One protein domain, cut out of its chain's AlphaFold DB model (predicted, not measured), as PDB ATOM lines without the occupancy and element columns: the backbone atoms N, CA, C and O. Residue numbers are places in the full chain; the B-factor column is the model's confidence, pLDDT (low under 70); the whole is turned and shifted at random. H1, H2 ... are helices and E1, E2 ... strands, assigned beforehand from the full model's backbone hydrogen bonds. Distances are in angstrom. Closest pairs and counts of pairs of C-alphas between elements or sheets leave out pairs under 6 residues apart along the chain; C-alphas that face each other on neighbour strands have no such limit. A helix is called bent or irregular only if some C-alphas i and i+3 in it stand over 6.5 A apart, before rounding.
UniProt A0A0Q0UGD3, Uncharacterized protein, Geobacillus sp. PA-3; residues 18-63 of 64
ATOM      1  N   GLY A  18     201.217 248.362 167.878       71.38
ATOM      2  CA  GLY A  18     200.174 247.995 168.820       71.38
ATOM      3  C   GLY A  18     199.506 249.220 169.442       71.38
ATOM      4  O   GLY A  18     199.917 250.370 169.258       71.38
ATOM      5  N   GLU A  19     198.461 248.956 170.218       69.75
ATOM      6  CA  GLU A  19     197.702 250.011 170.870       69.75
ATOM      7  C   GLU A  19     198.593 250.922 171.721       69.75
ATOM      8  O   GLU A  19     199.625 250.536 172.282       69.75
ATOM      9  N   LYS A  20     198.177 252.185 171.798       68.56
ATOM     10  CA  LYS A  20     198.869 253.185 172.599       68.56
ATOM     11  C   LYS A  20     198.823 252.758 174.061       68.56
ATOM     12  O   LYS A  20     197.742 252.513 174.594       68.56
ATOM     13  N   ILE A  21     199.975 252.754 174.727       70.56
ATOM     14  CA  ILE A  21     200.026 252.495 176.165       70.56
ATOM     15  C   ILE A  21     199.221 253.610 176.861       70.56
ATOM     16  O   ILE A  21     199.480 254.803 176.613       70.56
ATOM     17  N   PRO A  22     198.216 253.257 177.686       69.81
ATOM     18  CA  PRO A  22     197.361 254.236 178.343       69.81
ATOM     19  C   PRO A  22     198.198 255.181 179.207       69.81
ATOM     20  O   PRO A  22     199.225 254.795 179.762       69.81
ATOM     21  N   TYR A  23     197.762 256.442 179.308       69.50
ATOM     22  CA  TYR A  23     198.535 257.518 179.945       69.50
ATOM     23  C   TYR A  23     198.946 257.185 181.387       69.50
ATOM     24  O   TYR A  23     200.052 257.513 181.798       69.50
ATOM     25  N   SER A  24     198.087 256.463 182.105       73.44
ATOM     26  CA  SER A  24     198.311 255.981 183.470       73.44
ATOM     27  C   SER A  24     199.461 254.985 183.615       73.44
ATOM     28  O   SER A  24     200.017 254.872 184.693       73.44
ATOM     29  N   LEU A  25     199.830 254.253 182.561       71.00
ATOM     30  CA  LEU A  25     200.938 253.295 182.611       71.00
ATOM     31  C   LEU A  25     202.247 253.893 182.095       71.00
ATOM     32  O   LEU A  25     203.302 253.302 182.299       71.00
ATOM     33  N   ARG A  26     202.210 255.067 181.454       68.81
ATOM     34  CA  ARG A  26     203.396 255.713 180.870       68.81
ATOM     35  C   ARG A  26     204.495 255.990 181.883       68.81
ATOM     36  O   ARG A  26     205.655 255.957 181.512       68.81
ATOM     37  N   GLU A  27     204.152 256.220 183.146       73.88
ATOM     38  CA  GLU A  27     205.143 256.423 184.210       73.88
ATOM     39  C   GLU A  27     206.094 255.226 184.395       73.88
ATOM     40  O   GLU A  27     207.223 255.402 184.843       73.88
ATOM     41  N   HIS A  28     205.671 254.023 183.991       77.00
ATOM     42  CA  HIS A  28     206.462 252.796 184.101       77.00
ATOM     43  C   HIS A  28     207.211 252.416 182.818       77.00
ATOM     44  O   HIS A  28     208.019 251.488 182.841       77.00
ATOM     45  N   TYR A  29     206.969 253.105 181.700       70.44
ATOM     46  CA  TYR A  29     207.573 252.774 180.409       70.44
ATOM     47  C   TYR A  29     208.361 253.963 179.871       70.44
ATOM     48  O   TYR A  29     207.918 255.100 179.943       70.44
ATOM     49  N   SER A  30     209.532 253.723 179.286       66.00
ATOM     50  CA  SER A  30     210.213 254.784 178.540       66.00
ATOM     51  C   SER A  30     209.553 254.983 177.172       66.00
ATOM     52  O   SER A  30     209.115 254.004 176.562       66.00
ATOM     53  N   PRO A  31     209.481 256.225 176.661       66.69
ATOM     54  CA  PRO A  31     208.994 256.478 175.314       66.69
ATOM     55  C   PRO A  31     209.832 255.703 174.279       66.69
ATOM     56  O   PRO A  31     211.050 255.598 174.440       66.69
ATOM     57  N   PRO A  32     209.220 255.204 173.189       63.44
ATOM     58  CA  PRO A  32     207.830 255.411 172.776       63.44
ATOM     59  C   PRO A  32     206.785 254.568 173.532       63.44
ATOM     60  O   PRO A  32     206.917 253.356 173.652       63.44
ATOM     61  N   TYR A  33     205.687 255.208 173.953       71.81
ATOM     62  CA  TYR A  33     204.541 254.589 174.644       71.81
ATOM     63  C   TYR A  33     203.625 253.777 173.708       71.81
ATOM     64  O   TYR A  33     202.401 253.933 173.725       71.81
ATOM     65  N   PHE A  34     204.204 252.966 172.832       73.19
ATOM     66  CA  PHE A  34     203.480 252.075 171.932       73.19
ATOM     67  C   PHE A  34     204.256 250.775 171.751       73.19
ATOM     68  O   PHE A  34     205.489 250.760 171.724       73.19
ATOM     69  N   SER A  35     203.526 249.677 171.605       70.44
ATOM     70  CA  SER A  35     204.116 248.368 171.339       70.44
ATOM     71  C   SER A  35     204.500 248.269 169.865       70.44
ATOM     72  O   SER A  35     203.722 248.649 168.998       70.44
ATOM     73  N   ARG A  36     205.692 247.755 169.549       78.00
ATOM     74  CA  ARG A  36     206.060 247.406 168.166       78.00
ATOM     75  C   ARG A  36     205.903 245.904 167.982       78.00
ATOM     76  O   ARG A  36     206.610 245.129 168.616       78.00
ATOM     77  N   LEU A  37     204.988 245.508 167.113       80.50
ATOM     78  CA  LEU A  37     204.656 244.127 166.787       80.50
ATOM     79  C   LEU A  37     205.447 243.688 165.549       80.50
ATOM     80  O   LEU A  37     204.881 243.434 164.492       80.50
ATOM     81  N   LYS A  38     206.776 243.621 165.676       84.75
ATOM     82  CA  LYS A  38     207.663 243.069 164.643       84.75
ATOM     83  C   LYS A  38     208.680 242.119 165.243       84.75
ATOM     84  O   LYS A  38     209.246 242.392 166.300       84.75
ATOM     85  N   ILE A  39     208.929 241.021 164.547       86.56
ATOM     86  CA  ILE A  39     209.879 239.998 164.967       86.56
ATOM     87  C   ILE A  39     211.189 240.261 164.225       86.56
ATOM     88  O   ILE A  39     211.218 240.319 163.000       86.56
ATOM     89  N   GLY A  40     212.276 240.488 164.961       87.94
ATOM     90  CA  GLY A  40     213.600 240.669 164.367       87.94
ATOM     91  C   GLY A  40     214.263 239.321 164.126       87.94
ATOM     92  O   GLY A  40     214.615 238.640 165.087       87.94
ATOM     93  N   ILE A  41     214.479 238.954 162.864       89.38
ATOM     94  CA  ILE A  41     215.259 237.768 162.516       89.38
ATOM     95  C   ILE A  41     216.736 238.127 162.645       89.38
ATOM     96  O   ILE A  41     217.316 238.833 161.811       89.38
ATOM     97  N   TYR A  42     217.332 237.658 163.734       88.94
ATOM     98  CA  TYR A  42     218.752 237.808 164.005       88.94
ATOM     99  C   TYR A  42     219.556 236.781 163.203       88.94
ATOM    100  O   TYR A  42     219.326 235.576 163.293       88.94
ATOM    101  N   ASN A  43     220.522 237.270 162.429       88.06
ATOM    102  CA  ASN A  43     221.510 236.442 161.766       88.06
ATOM    103  C   ASN A  43     222.786 236.432 162.613       88.06
ATOM    104  O   ASN A  43     223.409 237.471 162.832       88.06
ATOM    105  N   ARG A  44     223.167 235.235 163.063       88.75
ATOM    106  CA  ARG A  44     224.333 235.020 163.926       88.75
ATOM    107  C   ARG A  44     225.665 235.273 163.224       88.75
ATOM    108  O   ARG A  44     226.614 235.678 163.878       88.75
ATOM    109  N   GLU A  45     225.749 235.041 161.919       89.50
ATOM    110  CA  GLU A  45     226.980 235.236 161.143       89.50
ATOM    111  C   GLU A  45     227.304 236.723 160.969       89.50
ATOM    112  O   GLU A  45     228.464 237.121 161.006       89.50
ATOM    113  N   LEU A  46     226.269 237.551 160.819       86.69
ATOM    114  CA  LEU A  46     226.384 239.003 160.676       86.69
ATOM    115  C   LEU A  46     226.219 239.761 162.006       86.69
ATOM    116  O   LEU A  46     226.221 240.992 161.993       86.69
ATOM    117  N   ASP A  47     226.031 239.035 163.116       89.31
ATOM    118  CA  ASP A  47     225.758 239.543 164.471       89.31
ATOM    119  C   ASP A  47     224.684 240.646 164.512       89.31
ATOM    120  O   ASP A  47     224.768 241.635 165.239       89.31
ATOM    121  N   ARG A  48     223.652 240.528 163.671       87.06
ATOM    122  CA  ARG A  48     222.636 241.578 163.555       87.06
ATOM    123  C   ARG A  48     221.302 241.052 163.079       87.06
ATOM    124  O   ARG A  48     221.206 240.041 162.389       87.06
ATOM    125  N   ILE A  49     220.260 241.819 163.377       88.56
ATOM    126  CA  ILE A  49     218.954 241.650 162.738       88.56
ATOM    127  C   ILE A  49     219.107 241.999 161.259       88.56
ATOM    128  O   ILE A  49     219.466 243.138 160.939       88.56
ATOM    129  N   THR A  50     218.858 241.025 160.386       89.12
ATOM    130  CA  THR A  50     218.930 241.169 158.922       89.12
ATOM    131  C   THR A  50     217.557 241.298 158.291       89.12
ATOM    132  O   THR A  50     217.417 241.992 157.290       89.12
ATOM    133  N   HIS A  51     216.542 240.682 158.892       90.31
ATOM    134  CA  HIS A  51     215.179 240.723 158.386       90.31
ATOM    135  C   HIS A  51     214.197 241.030 159.510       90.31
ATOM    136  O   HIS A  51     214.453 240.757 160.686       90.31
ATOM    137  N   TRP A  52     213.064 241.597 159.134       89.00
ATOM    138  CA  TRP A  52     211.893 241.742 159.979       89.00
ATOM    139  C   TRP A  52     210.825 240.770 159.510       89.00
ATOM    140  O   TRP A  52     210.648 240.578 158.314       89.00
ATOM    141  N   GLN A  53     210.110 240.183 160.456       88.81
ATOM    142  CA  GLN A  53     208.998 239.287 160.204       88.81
ATOM    143  C   GLN A  53     207.724 239.851 160.832       88.81
ATOM    144  O   GLN A  53     207.736 240.365 161.959       88.81
ATOM    145  N   CYS A  54     206.618 239.762 160.095       88.25
ATOM    146  CA  CYS A  54     205.299 240.127 160.594       88.25
ATOM    147  C   CYS A  54     204.745 238.993 161.470       88.25
ATOM    148  O   CYS A  54     204.677 237.861 161.001       88.25
ATOM    149  N   PRO A  55     204.275 239.269 162.698       84.38
ATOM    150  CA  PRO A  55     203.647 238.248 163.537       84.38
ATOM    151  C   PRO A  55     202.248 237.823 163.053       84.38
ATOM    152  O   PRO A  55     201.717 236.845 163.561       84.38
ATOM    153  N   PHE A  56     201.633 238.556 162.116       85.44
ATOM    154  CA  PHE A  56     200.269 238.288 161.642       85.44
ATOM    155  C   PHE A  56     200.226 237.428 160.379       85.44
ATOM    156  O   PHE A  56     199.426 236.503 160.301       85.44
ATOM    157  N   CYS A  57     201.053 237.748 159.381       88.06
ATOM    158  CA  CYS A  57     201.096 237.017 158.111       88.06
ATOM    159  C   CYS A  57     202.369 236.188 157.933       88.06
ATOM    160  O   CYS A  57     202.550 235.603 156.875       88.06
ATOM    161  N   GLU A  58     203.267 236.201 158.922       86.44
ATOM    162  CA  GLU A  58     204.545 235.472 158.937       86.44
ATOM    163  C   GLU A  58     205.532 235.842 157.816       86.44
ATOM    164  O   GLU A  58     206.655 235.344 157.808       86.44
ATOM    165  N   GLU A  59     205.163 236.778 156.941       89.06
ATOM    166  CA  GLU A  59     206.016 237.300 155.876       89.06
ATOM    167  C   GLU A  59     207.244 238.020 156.431       89.06
ATOM    168  O   GLU A  59     207.188 238.725 157.448       89.06
ATOM    169  N   ILE A  60     208.348 237.873 155.705       89.81
ATOM    170  CA  ILE A  60     209.676 238.338 156.085       89.81
ATOM    171  C   ILE A  60     210.148 239.362 155.049       89.81
ATOM    172  O   ILE A  60     210.072 239.117 153.848       89.81
ATOM    173  N   TRP A  61     210.676 240.501 155.496       88.00
ATOM    174  CA  TRP A  61     211.307 241.498 154.630       88.00
ATOM    175  C   TRP A  61     212.677 241.916 155.148       88.00
ATOM    176  O   TRP A  61     212.944 241.916 156.350       88.00
ATOM    177  N   GLU A  62     213.559 242.298 154.228       85.19
ATOM    178  CA  GLU A  62     214.893 242.779 154.571       85.19
ATOM    179  C   GLU A  62     214.836 244.071 155.394       85.19
ATOM    180  O   GLU A  62     214.071 245.006 155.126       85.19
ATOM    181  N   ARG A  63     215.688 244.127 156.419       75.81
ATOM    182  CA  ARG A  63     215.951 245.346 157.174       75.81
ATOM    183  C   ARG A  63     216.841 246.250 156.320       75.81
ATOM    184  O   ARG A  63     218.036 245.992 156.203       75.81
TER     185      ARG A  63
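Overview. This is residues 18 to 63 of the 64 residues of an uncharacterized protein of Geobacillus sp. PA-3 (UniProt A0A0Q0UGD3). A small three-strand sheet, E3 to E5, makes one end of a flat, two-part shape; at the other, E1 and E2 lie side by side and the chain between them loops out through H1. The 46 printed residues, mixed in class, hold E1, H1, E2, E3, E4, E5. The meander E3, E4, E5, each strand the antiparallel neighbour of the one before, is the sheet's order. The whole is only just loose, close to extended: radius of gyration of the C-alphas 14.1 A, spans 41 by 25 by 11 A.

Along the chain. Find E4, residues 48 to 53, 14.2 A, from C-alpha 48 at (222.636, 241.578, 163.555). E3 is residues 39 to 43, 12.6 A; E5, residues 60 to 62, ends at (214.893, 242.779, 154.571). Look next at E1, residues 18 to 20, H1, 23 to 28, and E2, 34 to 36. H1 is only just irregular: C-alphas 24 and 27 are 6.9 A apart.

Arrangement. Hairpin E3 and E4 has N 41 and O 51 within hydrogen-bond range, 2.8 A; hairpin E4 and E5 has N 52 and O 61, 2.8 A. E2 runs on into E3 at 44 degrees. The closest C-alphas of E1 and E2, Gly 18 and Ser 35, are 4.7 A apart. H1 is not on the sheet; 0 of its 2 O i to N i+4 pairs and 2 of 3 O i to N i+3 pairs are within range.

Size, cuts and confidence. The farthest C-alphas, Ser 24 and Glu 45, are 41.8 A apart. The printed part has no cut and no long link. Find pLDDT under 70 at residues 19 to 20, 22 to 23, 26 and 30 to 32.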